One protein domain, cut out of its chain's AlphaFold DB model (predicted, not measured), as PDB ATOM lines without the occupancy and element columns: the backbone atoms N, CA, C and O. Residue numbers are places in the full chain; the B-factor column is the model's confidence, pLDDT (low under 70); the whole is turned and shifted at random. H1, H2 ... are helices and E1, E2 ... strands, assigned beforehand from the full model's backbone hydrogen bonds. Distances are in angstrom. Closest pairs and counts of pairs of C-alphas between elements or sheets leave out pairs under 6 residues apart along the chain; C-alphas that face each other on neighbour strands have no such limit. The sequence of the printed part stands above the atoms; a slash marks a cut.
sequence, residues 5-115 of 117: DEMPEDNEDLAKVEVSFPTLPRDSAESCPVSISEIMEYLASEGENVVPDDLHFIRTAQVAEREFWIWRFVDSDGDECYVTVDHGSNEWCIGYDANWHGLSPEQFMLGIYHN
ATOM      1  N   ASP A   5     -44.080  49.281  -8.816       56.06
ATOM      2  CA  ASP A   5     -44.395  49.889  -7.516       56.06
ATOM      3  C   ASP A   5     -45.813  49.553  -7.001       56.06
ATOM      4  O   ASP A   5     -46.132  49.806  -5.842       56.06
ATOM      5  N   GLU A   6     -46.686  49.013  -7.857       64.06
ATOM      6  CA  GLU A   6     -48.046  48.570  -7.507       64.06
ATOM      7  C   GLU A   6     -48.116  47.057  -7.273       64.06
ATOM      8  O   GLU A   6     -49.204  46.498  -7.100       64.06
ATOM      9  N   MET A   7     -46.967  46.390  -7.308       63.59
ATOM     10  CA  MET A   7     -46.896  44.964  -7.105       63.59
ATOM     11  C   MET A   7     -46.985  44.575  -5.634       63.59
ATOM     12  O   MET A   7     -46.268  45.134  -4.807       63.59
ATOM     13  N   PRO A   8     -47.803  43.562  -5.326       69.12
ATOM     14  CA  PRO A   8     -47.719  42.828  -4.074       69.12
ATOM     15  C   PRO A   8     -46.293  42.354  -3.781       69.12
ATOM     16  O   PRO A   8     -45.638  41.792  -4.658       69.12
ATOM     17  N   GLU A   9     -45.832  42.569  -2.547       68.88
ATOM     18  CA  GLU A   9     -44.536  42.065  -2.066       68.88
ATOM     19  C   GLU A   9     -44.607  40.586  -1.648       68.88
ATOM     20  O   GLU A   9     -43.570  39.965  -1.423       68.88
ATOM     21  N   ASP A  10     -45.818  40.027  -1.535       69.12
ATOM     22  CA  ASP A  10     -46.054  38.641  -1.149       69.12
ATOM     23  C   ASP A  10     -47.239  37.993  -1.890       69.12
ATOM     24  O   ASP A  10     -48.084  38.647  -2.518       69.12
ATOM     25  N   ASN A  11     -47.297  36.664  -1.791       69.94
ATOM     26  CA  ASN A  11     -48.311  35.834  -2.436       69.94
ATOM     27  C   ASN A  11     -49.730  36.053  -1.886       69.94
ATOM     28  O   ASN A  11     -50.704  35.840  -2.610       69.94
ATOM     29  N   GLU A  12     -49.883  36.486  -0.629       74.06
ATOM     30  CA  GLU A  12     -51.206  36.741  -0.047       74.06
ATOM     31  C   GLU A  12     -51.862  37.981  -0.661       74.06
ATOM     32  O   GLU A  12     -53.079  38.014  -0.873       74.06
ATOM     33  N   ASP A  13     -51.070  39.006  -0.959       77.38
ATOM     34  CA  ASP A  13     -51.538  40.204  -1.641       77.38
ATOM     35  C   ASP A  13     -51.688  39.977  -3.153       77.38
ATOM     36  O   ASP A  13     -52.636  40.494  -3.753       77.38
ATOM     37  N   LEU A  14     -50.859  39.120  -3.757       78.81
ATOM     38  CA  LEU A  14     -51.004  38.693  -5.154       78.81
ATOM     39  C   LEU A  14     -52.332  37.969  -5.408       78.81
ATOM     40  O   LEU A  14     -52.999  38.242  -6.410       78.81
ATOM     41  N   ALA A  15     -52.780  37.143  -4.460       80.31
ATOM     42  CA  ALA A  15     -54.070  36.454  -4.518       80.31
ATOM     43  C   ALA A  15     -55.283  37.407  -4.595       80.31
ATOM     44  O   ALA A  15     -56.369  37.006  -5.021       80.31
ATOM     45  N   LYS A  16     -55.126  38.678  -4.199       83.06
ATOM     46  CA  LYS A  16     -56.195  39.695  -4.215       83.06
ATOM     47  C   LYS A  16     -56.232  40.498  -5.514       83.06
ATOM     48  O   LYS A  16     -57.161  41.280  -5.720       83.06
ATOM     49  N   VAL A  17     -55.237  40.332  -6.382       83.25
ATOM     50  CA  VAL A  17     -55.154  41.047  -7.652       83.25
ATOM     51  C   VAL A  17     -56.046  40.363  -8.682       83.25
ATOM     52  O   VAL A  17     -55.807  39.220  -9.070       83.25
ATOM     53  N   GLU A  18     -57.052  41.084  -9.180       85.25
ATOM     54  CA  GLU A  18     -57.777  40.667 -10.380       85.25
ATOM     55  C   GLU A  18     -56.907  40.924 -11.614       85.25
ATOM     56  O   GLU A  18     -56.741  42.060 -12.067       85.25
ATOM     57  N   VAL A  19     -56.340  39.852 -12.166       88.19
ATOM     58  CA  VAL A  19     -55.498  39.897 -13.361       88.19
ATOM     59  C   VAL A  19     -56.018  38.941 -14.424       88.19
ATOM     60  O   VAL A  19     -56.454  37.829 -14.147       88.19
ATOM     61  N   SER A  20     -55.986  39.403 -15.670       91.94
ATOM     62  CA  SER A  20     -56.309  38.599 -16.840       91.94
ATOM     63  C   SER A  20     -55.345  38.951 -17.959       91.94
ATOM     64  O   SER A  20     -55.191  40.122 -18.312       91.94
ATOM     65  N   PHE A  21     -54.750  37.926 -18.557       93.81
ATOM     66  CA  PHE A  21     -53.836  38.073 -19.683       93.81
ATOM     67  C   PHE A  21     -54.468  37.599 -20.990       93.81
ATOM     68  O   PHE A  21     -55.228  36.622 -20.982       93.81
ATOM     69  N   PRO A  22     -54.155  38.247 -22.126       95.81
ATOM     70  CA  PRO A  22     -54.508  37.720 -23.437       95.81
ATOM     71  C   PRO A  22     -53.908  36.327 -23.642       95.81
ATOM     72  O   PRO A  22     -52.769  36.078 -23.264       95.81
ATOM     73  N   THR A  23     -54.667  35.424 -24.252       95.75
ATOM     74  CA  THR A  23     -54.170  34.112 -24.691       95.75
ATOM     75  C   THR A  23     -53.335  34.259 -25.966       95.75
ATOM     76  O   THR A  23     -53.608  35.145 -26.782       95.75
ATOM     77  N   LEU A  24     -52.341  33.391 -26.168       95.38
ATOM     78  CA  LEU A  24     -51.577  33.361 -27.415       95.38
ATOM     79  C   LEU A  24     -52.438  32.811 -28.571       95.38
ATOM     80  O   LEU A  24     -53.404  32.082 -28.340       95.38
ATOM     81  N   PRO A  25     -52.102  33.099 -29.846       92.44
ATOM     82  CA  PRO A  25     -52.862  32.588 -30.993       92.44
ATOM     83  C   PRO A  25     -52.937  31.056 -31.091       92.44
ATOM     84  O   PRO A  25     -53.822  30.530 -31.766       92.44
ATOM     85  N   ARG A  26     -51.998  30.340 -30.463       93.62
ATOM     86  CA  ARG A  26     -51.989  28.878 -30.354       93.62
ATOM     87  C   ARG A  26     -52.026  28.502 -28.881       93.62
ATOM     88  O   ARG A  26     -50.990  28.420 -28.240       93.62
ATOM     89  N   ASP A  27     -53.228  28.300 -28.363       96.56
ATOM     90  CA  ASP A  27     -53.434  27.960 -26.960       96.56
ATOM     91  C   ASP A  27     -53.332  26.451 -26.726       96.56
ATOM     92  O   ASP A  27     -54.339  25.754 -26.604       96.56
ATOM     93  N   SER A  28     -52.113  25.916 -26.790       97.00
ATOM     94  CA  SER A  28     -51.902  24.478 -26.641       97.00
ATOM     95  C   SER A  28     -50.498  24.137 -26.152       97.00
ATOM     96  O   SER A  28     -49.546  24.879 -26.413       97.00
ATOM     97  N   ALA A  29     -50.352  22.988 -25.493       96.81
ATOM     98  CA  ALA A  29     -49.053  22.496 -25.037       96.81
ATOM     99  C   ALA A  29     -48.071  22.281 -26.203       96.81
ATOM    100  O   ALA A  29     -46.884  22.547 -26.069       96.81
ATOM    101  N   GLU A  30     -48.560  21.864 -27.375       96.50
ATOM    102  CA  GLU A  30     -47.738  21.604 -28.566       96.50
ATOM    103  C   GLU A  30     -47.157  22.873 -29.197       96.50
ATOM    104  O   GLU A  30     -46.285  22.791 -30.061       96.50
ATOM    105  N   SER A  31     -47.663  24.046 -28.815       96.44
ATOM    106  CA  SER A  31     -47.108  25.329 -29.246       96.44
ATOM    107  C   SER A  31     -45.926  25.796 -28.395       96.44
ATOM    108  O   SER A  31     -45.264  26.755 -28.786       96.44
ATOM    109  N   CYS A  32     -45.670  25.130 -27.264       96.69
ATOM    110  CA  CYS A  32     -44.564  25.447 -26.374       96.69
ATOM    111  C   CYS A  32     -43.217  25.252 -27.092       96.69
ATOM    112  O   CYS A  32     -43.031  24.234 -27.766       96.69
ATOM    113  N   PRO A  33     -42.259  26.190 -26.952       95.94
ATOM    114  CA  PRO A  33     -40.918  26.027 -27.516       95.94
ATOM    115  C   PRO A  33     -40.115  24.902 -26.846       95.94
ATOM    116  O   PRO A  33     -39.127  24.444 -27.417       95.94
ATOM    117  N   VAL A  34     -40.546  24.462 -25.662       96.44
ATOM    118  CA  VAL A  34     -39.933  23.401 -24.859       96.44
ATOM    119  C   VAL A  34     -40.766  22.129 -24.976       96.44
ATOM    120  O   VAL A  34     -41.994  22.161 -24.847       96.44
ATOM    121  N   SER A  35     -40.108  20.995 -25.212       95.94
ATOM    122  CA  SER A  35     -40.786  19.703 -25.286       95.94
ATOM    123  C   SER A  35     -41.255  19.219 -23.914       95.94
ATOM    124  O   SER A  35     -40.653  19.523 -22.887       95.94
ATOM    125  N   ILE A  36     -42.299  18.382 -23.886       95.69
ATOM    126  CA  ILE A  36     -42.755  17.772 -22.628       95.69
ATOM    127  C   ILE A  36     -41.628  16.997 -21.934       95.69
ATOM    128  O   ILE A  36     -41.520  17.052 -20.719       95.69
ATOM    129  N   SER A  37     -40.745  16.340 -22.694       95.81
ATOM    130  CA  SER A  37     -39.592  15.624 -22.141       95.81
ATOM    131  C   SER A  37     -38.623  16.550 -21.407       95.81
ATOM    132  O   SER A  37     -38.177  16.193 -20.327       95.81
ATOM    133  N   GLU A  38     -38.337  17.739 -21.946       96.75
ATOM    134  CA  GLU A  38     -37.483  18.734 -21.277       96.75
ATOM    135  C   GLU A  38     -38.133  19.264 -19.990       96.75
ATOM    136  O   GLU A  38     -37.446  19.433 -18.986       96.75
ATOM    137  N   ILE A  39     -39.458  19.456 -19.984       97.00
ATOM    138  CA  ILE A  39     -40.205  19.815 -18.765       97.00
ATOM    139  C   ILE A  39     -40.093  18.692 -17.723       97.00
ATOM    140  O   ILE A  39     -39.817  18.963 -16.557       97.00
ATOM    141  N   MET A  40     -40.251  17.428 -18.132       96.31
ATOM    142  CA  MET A  40     -40.099  16.286 -17.223       96.31
ATOM    143  C   MET A  40     -38.676  16.159 -16.675       96.31
ATOM    144  O   MET A  40     -38.500  15.852 -15.501       96.31
ATOM    145  N   GLU A  41     -37.661  16.371 -17.516       96.44
ATOM    146  CA  GLU A  41     -36.254  16.344 -17.106       96.44
ATOM    147  C   GLU A  41     -35.954  17.441 -16.082       96.44
ATOM    148  O   GLU A  41     -35.274  17.175 -15.090       96.44
ATOM    149  N   TYR A  42     -36.505  18.641 -16.289       96.44
ATOM    150  CA  TYR A  42     -36.418  19.738 -15.331       96.44
ATOM    151  C   TYR A  42     -37.066  19.369 -13.989       96.44
ATOM    152  O   TYR A  42     -36.384  19.397 -12.967       96.44
ATOM    153  N   LEU A  43     -38.329  18.930 -13.990       96.12
ATOM    154  CA  LEU A  43     -39.041  18.527 -12.769       96.12
ATOM    155  C   LEU A  43     -38.295  17.408 -12.021       96.12
ATOM    156  O   LEU A  43     -38.067  17.502 -10.817       96.12
ATOM    157  N   ALA A  44     -37.807  16.394 -12.736       95.31
ATOM    158  CA  ALA A  44     -37.012  15.325 -12.136       95.31
ATOM    159  C   ALA A  44     -35.699  15.830 -11.514       95.31
ATOM    160  O   ALA A  44     -35.251  15.291 -10.498       95.31
ATOM    161  N   SER A  45     -35.066  16.852 -12.104       95.75
ATOM    162  CA  SER A  45     -33.854  17.470 -11.551       95.75
ATOM    163  C   SER A  45     -34.115  18.260 -10.266       95.75
ATOM    164  O   SER A  45     -33.232  18.331  -9.410       95.75
ATOM    165  N   GLU A  46     -35.341  18.750 -10.102       94.62
ATOM    166  CA  GLU A  46     -35.827  19.446  -8.910       94.62
ATOM    167  C   GLU A  46     -36.310  18.482  -7.811       94.62
ATOM    168  O   GLU A  46     -36.575  18.895  -6.686       94.62
ATOM    169  N   GLY A  47     -36.335  17.174  -8.095       93.00
ATOM    170  CA  GLY A  47     -36.730  16.129  -7.149       93.00
ATOM    171  C   GLY A  47     -38.182  15.673  -7.286       93.00
ATOM    172  O   GLY A  47     -38.596  14.760  -6.569       93.00
ATOM    173  N   GLU A  48     -38.922  16.236  -8.239       92.62
ATOM    174  CA  GLU A  48     -40.307  15.877  -8.509       92.62
ATOM    175  C   GLU A  48     -40.407  14.537  -9.247       92.62
ATOM    176  O   GLU A  48     -39.722  14.279 -10.240       92.62
ATOM    177  N   ASN A  49     -41.301  13.665  -8.779       89.69
ATOM    178  CA  ASN A  49     -41.546  12.353  -9.382       89.69
ATOM    179  C   ASN A  49     -42.895  12.327 -10.109       89.69
ATOM    180  O   ASN A  49     -43.816  11.605  -9.728       89.69
ATOM    181  N   VAL A  50     -42.985  13.150 -11.148       91.81
ATOM    182  CA  VAL A  50     -44.173  13.351 -11.984       91.81
ATOM    183  C   VAL A  50     -44.022  12.511 -13.255       91.81
ATOM    184  O   VAL A  50     -42.907  12.345 -13.761       91.81
ATOM    185  N   VAL A  51     -45.113  11.974 -13.808       92.94
ATOM    186  CA  VAL A  51     -45.124  11.396 -15.165       92.94
ATOM    187  C   VAL A  51     -45.852  12.324 -16.145       92.94
ATOM    188  O   VAL A  51     -46.672  13.132 -15.722       92.94
ATOM    189  N   PRO A  52     -45.613  12.229 -17.469       93.12
ATOM    190  CA  PRO A  52     -46.239  13.139 -18.435       93.12
ATOM    191  C   PRO A  52     -47.770  13.234 -18.345       93.12
ATOM    192  O   PRO A  52     -48.322  14.299 -18.597       93.12
ATOM    193  N   ASP A  53     -48.445  12.142 -17.976       94.19
ATOM    194  CA  ASP A  53     -49.909  12.100 -17.846       94.19
ATOM    195  C   ASP A  53     -50.438  12.892 -16.632       94.19
ATOM    196  O   ASP A  53     -51.621  13.241 -16.607       94.19
ATOM    197  N   ASP A  54     -49.578  13.205 -15.658       94.88
ATOM    198  CA  ASP A  54     -49.917  14.022 -14.486       94.88
ATOM    199  C   ASP A  54     -49.888  15.527 -14.808       94.88
ATOM    200  O   ASP A  54     -50.518  16.328 -14.115       94.88
ATOM    201  N   LEU A  55     -49.173  15.928 -15.868       96.38
ATOM    202  CA  LEU A  55     -49.117  17.318 -16.311       96.38
ATOM    203  C   LEU A  55     -50.358  17.672 -17.125       96.38
ATOM    204  O   LEU A  55     -50.551  17.260 -18.271       96.38
ATOM    205  N   HIS A  56     -51.182  18.539 -16.558       97.62
ATOM    206  CA  HIS A  56     -52.364  19.056 -17.221       97.62
ATOM    207  C   HIS A  56     -52.107  20.472 -17.716       97.62
ATOM    208  O   HIS A  56     -52.037  21.417 -16.931       97.62
ATOM    209  N   PHE A  57     -52.007  20.623 -19.035       98.12
ATOM    210  CA  PHE A  57     -51.923  21.936 -19.663       98.12
ATOM    211  C   PHE A  57     -53.159  22.770 -19.321       98.12
ATOM    212  O   PHE A  57     -54.289  22.295 -19.462       98.12
ATOM    213  N   ILE A  58     -52.938  24.005 -18.875       98.00
ATOM    214  CA  ILE A  58     -54.014  24.924 -18.503       98.00
ATOM    215  C   ILE A  58     -54.276  25.886 -19.655       98.00
ATOM    216  O   ILE A  58     -55.386  25.915 -20.184       98.00
ATOM    217  N   ARG A  59     -53.272  26.696 -20.005       98.00
ATOM    218  CA  ARG A  59     -53.378  27.744 -21.023       98.00
ATOM    219  C   ARG A  59     -52.020  28.337 -21.383       98.00
ATOM    220  O   ARG A  59     -51.012  28.131 -20.710       98.00
ATOM    221  N   THR A  60     -52.051  29.170 -22.406       98.31
ATOM    222  CA  THR A  60     -51.036  30.156 -22.747       98.31
ATOM    223  C   THR A  60     -51.447  31.558 -22.307       98.31
ATOM    224  O   THR A  60     -52.640  31.876 -22.162       98.31
ATOM    225  N   ALA A  61     -50.466  32.437 -22.131       97.69
ATOM    226  CA  ALA A  61     -50.703  33.847 -21.850       97.69
ATOM    227  C   ALA A  61     -49.609  34.753 -22.423       97.69
ATOM    228  O   ALA A  61     -48.440  34.389 -22.462       97.69
ATOM    229  N   GLN A  62     -49.996  35.962 -22.823       96.19
ATOM    230  CA  GLN A  62     -49.085  37.069 -23.086       96.19
ATOM    231  C   GLN A  62     -48.994  37.944 -21.831       96.19
ATOM    232  O   GLN A  62     -49.947  38.655 -21.496       96.19
ATOM    233  N   VAL A  63     -47.841  37.930 -21.166       93.50
ATOM    234  CA  VAL A  63     -47.542  38.784 -20.008       93.50
ATOM    235  C   VAL A  63     -46.471  39.781 -20.429       93.50
ATOM    236  O   VAL A  63     -45.305  39.433 -20.583       93.50
ATOM    237  N   ALA A  64     -46.884  41.027 -20.671       90.44
ATOM    238  CA  ALA A  64     -46.028  42.054 -21.274       90.44
ATOM    239  C   ALA A  64     -45.422  41.555 -22.598       90.44
ATOM    240  O   ALA A  64     -46.157  41.106 -23.477       90.44
ATOM    241  N   GLU A  65     -44.108  41.630 -22.757       90.81
ATOM    242  CA  GLU A  65     -43.338  41.111 -23.889       90.81
ATOM    243  C   GLU A  65     -43.030  39.606 -23.829       90.81
ATOM    244  O   GLU A  65     -42.416  39.094 -24.765       90.81
ATOM    245  N   ARG A  66     -43.445  38.896 -22.772       94.25
ATOM    246  CA  ARG A  66     -43.176  37.463 -22.594       94.25
ATOM    247  C   ARG A  66     -44.392  36.602 -22.914       94.25
ATOM    248  O   ARG A  66     -45.535  36.943 -22.597       94.25
ATOM    249  N   GLU A  67     -44.118  35.463 -23.524       96.88
ATOM    250  CA  GLU A  67     -45.083  34.405 -23.802       96.88
ATOM    251  C   GLU A  67     -44.971  33.339 -22.712       96.88
ATOM    252  O   GLU A  67     -43.869  32.930 -22.366       96.88
ATOM    253  N   PHE A  68     -46.099  32.893 -22.171       97.81
ATOM    254  CA  PHE A  68     -46.154  31.885 -21.120       97.81
ATOM    255  C   PHE A  68     -46.979  30.681 -21.553       97.81
ATOM    256  O   PHE A  68     -48.024  30.827 -22.194       97.81
ATOM    257  N   TRP A  69     -46.548  29.508 -21.103       98.38
ATOM    258  CA  TRP A  69     -47.311  28.267 -21.068       98.38
ATOM    259  C   TRP A  69     -47.342  27.787 -19.629       98.38
ATOM    260  O   TRP A  69     -46.308  27.791 -18.965       98.38
ATOM    261  N   ILE A  70     -48.511  27.374 -19.152       98.31
ATOM    262  CA  ILE A  70     -48.680  26.912 -17.778       98.31
ATOM    263  C   ILE A  70     -49.396  25.561 -17.747       98.31
ATOM    264  O   ILE A  70     -50.408  25.342 -18.424       98.31
ATOM    265  N   TRP A  71     -48.861  24.655 -16.934       98.38
ATOM    266  CA  TRP A  71     -49.458  23.371 -16.593       98.38
ATOM    267  C   TRP A  71     -49.643  23.291 -15.084       98.38
ATOM    268  O   TRP A  71     -48.946  23.963 -14.326       98.38
ATOM    269  N   ARG A  72     -50.557  22.422 -14.664       97.56
ATOM    270  CA  ARG A  72     -50.709  21.998 -13.272       97.56
ATOM    271  C   ARG A  72     -50.371  20.527 -13.114       97.56
ATOM    272  O   ARG A  72     -50.625  19.745 -14.031       97.56
ATOM    273  N   PHE A  73     -49.905  20.167 -11.932       96.81
ATOM    274  CA  PHE A  73     -49.809  18.791 -11.459       96.81
ATOM    275  C   PHE A  73     -50.012  18.765  -9.940       96.81
ATOM    276  O   PHE A  73     -50.219  19.808  -9.319       96.81
ATOM    277  N   VAL A  74     -50.002  17.568  -9.362       95.00
ATOM    278  CA  VAL A  74     -49.984  17.368  -7.911       95.00
ATOM    279  C   VAL A  74     -48.668  16.692  -7.562       95.00
ATOM    280  O   VAL A  74     -48.329  15.687  -8.191       95.00
ATOM    281  N   ASP A  75     -47.923  17.257  -6.618       91.56
ATOM    282  CA  ASP A  75     -46.630  16.718  -6.203       91.56
ATOM    283  C   ASP A  75     -46.765  15.463  -5.319       91.56
ATOM    284  O   ASP A  75     -47.855  14.925  -5.080       91.56
ATOM    285  N   SER A  76     -45.629  14.957  -4.836       87.69
ATOM    286  CA  SER A  76     -45.599  13.752  -4.000       87.69
ATOM    287  C   SER A  76     -46.180  13.932  -2.590       87.69
ATOM    288  O   SER A  76     -46.580  12.936  -1.977       87.69
ATOM    289  N   ASP A  77     -46.258  15.171  -2.099       88.81
ATOM    290  CA  ASP A  77     -46.846  15.527  -0.807       88.81
ATOM    291  C   ASP A  77     -48.359  15.802  -0.918       88.81
ATOM    292  O   ASP A  77     -49.080  15.797   0.085       88.81
ATOM    293  N   GLY A  78     -48.872  15.902  -2.147       90.81
ATOM    294  CA  GLY A  78     -50.280  16.106  -2.459       90.81
ATOM    295  C   GLY A  78     -50.651  17.569  -2.685       90.81
ATOM    296  O   GLY A  78     -51.849  17.870  -2.746       90.81
ATOM    297  N   ASP A  79     -49.665  18.456  -2.813       92.00
ATOM    298  CA  ASP A  79     -49.871  19.877  -3.065       92.00
ATOM    299  C   ASP A  79     -50.078  20.138  -4.567       92.00
ATOM    300  O   ASP A  79     -49.493  19.483  -5.432       92.00
ATOM    301  N   GLU A  80     -50.973  21.078  -4.900       94.88
ATOM    302  CA  GLU A  80     -51.130  21.539  -6.285       94.88
ATOM    303  C   GLU A  80     -49.924  22.399  -6.653       94.88
ATOM    304  O   GLU A  80     -49.617  23.361  -5.952       94.88
ATOM    305  N   CYS A  81     -49.291  22.100  -7.780       96.12
ATOM    306  CA  CYS A  81     -48.128  22.823  -8.276       96.12
ATOM    307  C   CYS A  81     -48.395  23.360  -9.678       96.12
ATOM    308  O   CYS A  81     -49.127  22.754 -10.473       96.12
ATOM    309  N   TYR A  82     -47.753  24.480 -10.002       97.44
ATOM    310  CA  TYR A  82     -47.699  24.988 -11.366       97.44
ATOM    311  C   TYR A  82     -46.288  24.861 -11.918       97.44
ATOM    312  O   TYR A  82     -45.303  25.136 -11.241       97.44
ATOM    313  N   VAL A  83     -46.206  24.474 -13.188       97.50
ATOM    314  CA  VAL A  83     -44.988  24.594 -13.987       97.50
ATOM    315  C   VAL A  83     -45.259  25.575 -15.112       97.50
ATOM    316  O   VAL A  83     -46.308  25.530 -15.764       97.50
ATOM    317  N   THR A  84     -44.318  26.481 -15.328       97.56
ATOM    318  CA  THR A  84     -44.382  27.495 -16.370       97.56
ATOM    319  C   THR A  84     -43.192  27.371 -17.296       97.56
ATOM    320  O   THR A  84     -42.060  27.212 -16.848       97.56
ATOM    321  N   VAL A  85     -43.450  27.522 -18.588       97.75
ATOM    322  CA  VAL A  85     -42.420  27.907 -19.548       97.75
ATOM    323  C   VAL A  85     -42.678  29.356 -19.894       97.75
ATOM    324  O   VAL A  85     -43.769  29.686 -20.361       97.75
ATOM    325  N   ASP A  86     -41.695  30.211 -19.666       95.31
ATOM    326  CA  ASP A  86     -41.728  31.587 -20.127       95.31
ATOM    327  C   ASP A  86     -40.726  31.763 -21.271       95.31
ATOM    328  O   ASP A  86     -39.641  31.182 -21.266       95.31
ATOM    329  N   HIS A  87     -41.104  32.533 -22.283       96.12
ATOM    330  CA  HIS A  87     -40.310  32.749 -23.483       96.12
ATOM    331  C   HIS A  87     -40.233  34.244 -23.787       96.12
ATOM    332  O   HIS A  87     -41.244  34.927 -23.973       96.12
ATOM    333  N   GLY A  88     -39.002  34.751 -23.804       90.56
ATOM    334  CA  GLY A  88     -38.652  36.098 -24.236       90.56
ATOM    335  C   GLY A  88     -38.052  36.105 -25.643       90.56
ATOM    336  O   GLY A  88     -38.119  35.135 -26.388       90.56
ATOM    337  N   SER A  89     -37.419  37.213 -26.032       82.81
ATOM    338  CA  SER A  89     -36.974  37.405 -27.422       82.81
ATOM    339  C   SER A  89     -35.882  36.441 -27.910       82.81
ATOM    340  O   SER A  89     -35.748  36.282 -29.118       82.81
ATOM    341  N   ASN A  90     -35.080  35.846 -27.020       80.25
ATOM    342  CA  ASN A  90     -33.968  34.958 -27.401       80.25
ATOM    343  C   ASN A  90     -33.773  33.760 -26.460       80.25
ATOM    344  O   ASN A  90     -32.838  32.986 -26.654       80.25
ATOM    345  N   GLU A  91     -34.598  33.631 -25.427       91.06
ATOM    346  CA  GLU A  91     -34.433  32.610 -24.402       91.06
ATOM    347  C   GLU A  91     -35.790  32.201 -23.850       91.06
ATOM    348  O   GLU A  91     -36.744  32.984 -23.859       91.06
ATOM    349  N   TRP A  92     -35.846  30.966 -23.379       93.19
ATOM    350  CA  TRP A  92     -36.936  30.457 -22.570       93.19
ATOM    351  C   TRP A  92     -36.377  29.981 -21.234       93.19
ATOM    352  O   TRP A  92     -35.201  29.624 -21.136       93.19
ATOM    353  N   CYS A  93     -37.226  29.967 -20.217       94.50
ATOM    354  CA  CYS A  93     -36.927  29.394 -18.916       94.50
ATOM    355  C   CYS A  93     -38.086  28.487 -18.491       94.50
ATOM    356  O   CYS A  93     -39.244  28.737 -18.834       94.50
ATOM    357  N   ILE A  94     -37.754  27.407 -17.786       96.38
ATOM    358  CA  ILE A  94     -38.722  26.525 -17.133       96.38
ATOM    359  C   ILE A  94     -38.645  26.852 -15.645       96.38
ATOM    360  O   ILE A  94     -37.553  26.891 -15.084       96.38
ATOM    361  N   GLY A  95     -39.790  27.098 -15.025       94.69
ATOM    362  CA  GLY A  95     -39.920  27.295 -13.586       94.69
ATOM    363  C   GLY A  95     -41.051  26.434 -13.047       94.69
ATOM    364  O   GLY A  95     -42.002  26.144 -13.773       94.69
ATOM    365  N   TYR A  96     -40.962  26.023 -11.789       93.81
ATOM    366  CA  TYR A  96     -42.078  25.404 -11.080       93.81
ATOM    367  C   TYR A  96     -42.110  25.928  -9.651       93.81
ATOM    368  O   TYR A  96     -41.069  26.306  -9.117       93.81
ATOM    369  N   ASP A  97     -43.301  25.948  -9.066       93.31
ATOM    370  CA  ASP A  97     -43.476  26.193  -7.640       93.31
ATOM    371  C   ASP A  97     -44.797  25.578  -7.160       93.31
ATOM    372  O   ASP A  97     -45.734  25.355  -7.945       93.31
ATOM    373  N   ALA A  98     -44.869  25.314  -5.862       91.88
ATOM    374  CA  ALA A  98     -46.080  24.867  -5.205       91.88
ATOM    375  C   ALA A  98     -47.081  26.023  -5.081       91.88
ATOM    376  O   ALA A  98     -46.753  27.157  -4.730       91.88
ATOM    377  N   ASN A  99     -48.356  25.738  -5.328       90.88
ATOM    378  CA  ASN A  99     -49.433  26.717  -5.245       90.88
ATOM    379  C   ASN A  99     -49.974  26.852  -3.809       90.88
ATOM    380  O   ASN A  99     -51.185  26.782  -3.576       90.88
ATOM    381  N   TRP A 100     -49.094  27.062  -2.822       79.19
ATOM    382  CA  TRP A 100     -49.469  27.101  -1.397       79.19
ATOM    383  C   TRP A 100     -50.517  28.168  -1.053       79.19
ATOM    384  O   TRP A 100     -51.235  28.045  -0.060       79.19
ATOM    385  N   HIS A 101     -50.628  29.211  -1.878       81.50
ATOM    386  CA  HIS A 101     -51.533  30.338  -1.656       81.50
ATOM    387  C   HIS A 101     -52.816  30.275  -2.492       81.50
ATOM    388  O   HIS A 101     -53.629  31.197  -2.423       81.50
ATOM    389  N   GLY A 102     -53.028  29.200  -3.261       87.69
ATOM    390  CA  GLY A 102     -54.221  29.045  -4.095       87.69
ATOM    391  C   GLY A 102     -54.353  30.147  -5.148       87.69
ATOM    392  O   GLY A 102     -55.464  30.602  -5.431       87.69
ATOM    393  N   LEU A 103     -53.222  30.595  -5.696       91.31
ATOM    394  CA  LEU A 103     -53.167  31.578  -6.767       91.31
ATOM    395  C   LEU A 103     -53.870  31.032  -8.009       91.31
ATOM    396  O   LEU A 103     -53.802  29.839  -8.317       91.31
ATOM    397  N   SER A 104     -54.520  31.924  -8.755       93.75
ATOM    398  CA  SER A 104     -54.945  31.601 -10.113       93.75
ATOM    399  C   SER A 104     -53.723  31.448 -11.031       93.75
ATOM    400  O   SER A 104     -52.666  32.023 -10.751       93.75
ATOM    401  N   PRO A 105     -53.852  30.756 -12.178       95.12
ATOM    402  CA  PRO A 105     -52.786  30.686 -13.178       95.12
ATOM    403  C   PRO A 105     -52.259  32.069 -13.594       95.12
ATOM    404  O   PRO A 105     -51.058  32.265 -13.758       95.12
ATOM    405  N   GLU A 106     -53.145  33.055 -13.749       94.00
ATOM    406  CA  GLU A 106     -52.776  34.432 -14.080       94.00
ATOM    407  C   GLU A 106     -51.993  35.104 -12.954       94.00
ATOM    408  O   GLU A 106     -50.992  35.764 -13.220       94.00
ATOM    409  N   GLN A 107     -52.415  34.929 -11.704       93.25
ATOM    410  CA  GLN A 107     -51.692  35.467 -10.553       93.25
ATOM    411  C   GLN A 107     -50.301  34.837 -10.445       93.25
ATOM    412  O   GLN A 107     -49.321  35.560 -10.307       93.25
ATOM    413  N   PHE A 108     -50.196  33.520 -10.623       93.19
ATOM    414  CA  PHE A 108     -48.919  32.810 -10.616       93.19
ATOM    415  C   PHE A 108     -47.970  33.312 -11.717       93.19
ATOM    416  O   PHE A 108     -46.834  33.686 -11.438       93.19
ATOM    417  N   MET A 109     -48.439  33.425 -12.966       93.69
ATOM    418  CA  MET A 109     -47.621  33.960 -14.067       93.69
ATOM    419  C   MET A 109     -47.190  35.416 -13.832       93.69
ATOM    420  O   MET A 109     -46.079  35.795 -14.206       93.69
ATOM    421  N   LEU A 110     -48.043  36.236 -13.205       91.00
ATOM    422  CA  LEU A 110     -47.677  37.594 -12.800       91.00
ATOM    423  C   LEU A 110     -46.562  37.572 -11.740       91.00
ATOM    424  O   LEU A 110     -45.622  38.357 -11.845       91.00
ATOM    425  N   GLY A 111     -46.648  36.658 -10.769       89.19
ATOM    426  CA  GLY A 111     -45.620  36.446  -9.751       89.19
ATOM    427  C   GLY A 111     -44.264  36.072 -10.355       89.19
ATOM    428  O   GLY A 111     -43.257  36.714 -10.051       89.19
ATOM    429  N   ILE A 112     -44.253  35.120 -11.298       89.19
ATOM    430  CA  ILE A 112     -43.040  34.701 -12.021       89.19
ATOM    431  C   ILE A 112     -42.451  35.865 -12.824       89.19
ATOM    432  O   ILE A 112     -41.262  36.149 -12.707       89.19
ATOM    433  N   TYR A 113     -43.268  36.579 -13.612       87.00
ATOM    434  CA  TYR A 113     -42.794  37.683 -14.466       87.00
ATOM    435  C   TYR A 113     -42.020  38.751 -13.681       87.00
ATOM    436  O   TYR A 113     -41.085  39.364 -14.198       87.00
ATOM    437  N   HIS A 114     -42.393  38.952 -12.424       84.50
ATOM    438  CA  HIS A 114     -41.816  39.968 -11.569       84.50
ATOM    439  C   HIS A 114     -40.855  39.442 -10.492       84.50
ATOM    440  O   HIS A 114     -40.264  40.254  -9.780       84.50
ATOM    441  N   ASN A 115     -40.630  38.126 -10.433       80.38
ATOM    442  CA  ASN A 115     -39.780  37.441  -9.450       80.38
ATOM    443  C   ASN A 115     -40.210  37.687  -7.993       80.38
ATOM    444  O   ASN A 115     -39.393  38.095  -7.166       80.38
TER     445      ASN A 115
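What this domain is: This is residues 5 to 115 of the 117 residues of an uncharacterized protein of Chloroflexi bacterium (UniProt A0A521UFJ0). Picture a twisted sheet of four strands that pass back and forth across the middle, with helix H3 packed on one face and helix H2 on the opposite face, toward the edge strand E4. The little helix H1 lies beyond H3, away from the sheet, and a long unnamed stretch, residues 15 to 35, runs round the outside from H1 to H2. The printed part has 111 residues with three named helices and four named strands, in the order H1 H2 E1 E2 E3 E4 H3; the sheet order is E1 E2 E3 E4, all antiparallel, and the class is mixed, helices and strands. It is compact, with a radius of gyration of the C-alphas of 13.5 A and spans of 38 by 32 by 20 A.

How they stand to each other: Start at H1, residues 11 to 14, which is not on the sheet. Go on to H2, residues 36 to 46, then to E1, residues 56 to 63, E2, residues 66 to 74, E3, residues 80 to 87, and E4, residues 92 to 98. These strands form a meander, each the antiparallel neighbour of the one before. In the hairpin E1 and E2, at 155 degrees, look for N 58 and O 70 at 2.9 A. In the hairpin E2 and E3, at 158 degrees, N 69 and O 85 are 2.9 A apart. In the hairpin E3 and E4, at 166 degrees, N 84 and O 95 are 2.8 A apart. H2 is on the sheet; its closest C-alpha pair with E4 is Ile 39 and Ile 94, 7.1 A. Last comes H3, residues 105 to 114, on the sheet on the opposite face from H2; its closest C-alpha pair with E3 is Thr 84 and Met 109, 7.6 A, and with E1 Val 63 and Leu 110, 7.3 A. H1 and H3 only just touch, with 3 pairs of C-alphas within 8 A, the closest those of Leu 14 and Gln 107 at 6.3 A. H2 and H3 are apart. In H2 and H3 every O i to N i+4 pair is within hydrogen-bond range; H1 is too short for such a pair.

Where its parts are: Find C-alpha 11 at (-48.311, 35.834, -2.436), where H1 begins; it is 4.8 A long. H2 measures 15.5 A, E1 20.5 A, E2 25.8 A, E3 23.2 A and E4 20.4 A. E1 begins at C-alpha 56, (-52.364, 19.056, -17.221). H3, 14.5 A, ends at C-alpha 114, (-41.816, 39.968, -11.569).

The domain as a whole: The two C-alphas farthest apart, those of Asp 5 and Asp 53, are 39.6 A apart. The printed part has no cut, and the link from H1 to H2, 21 residues, is long. Look at residues 5 to 11 for pLDDT under 70; the mean of the printed part is 91.0.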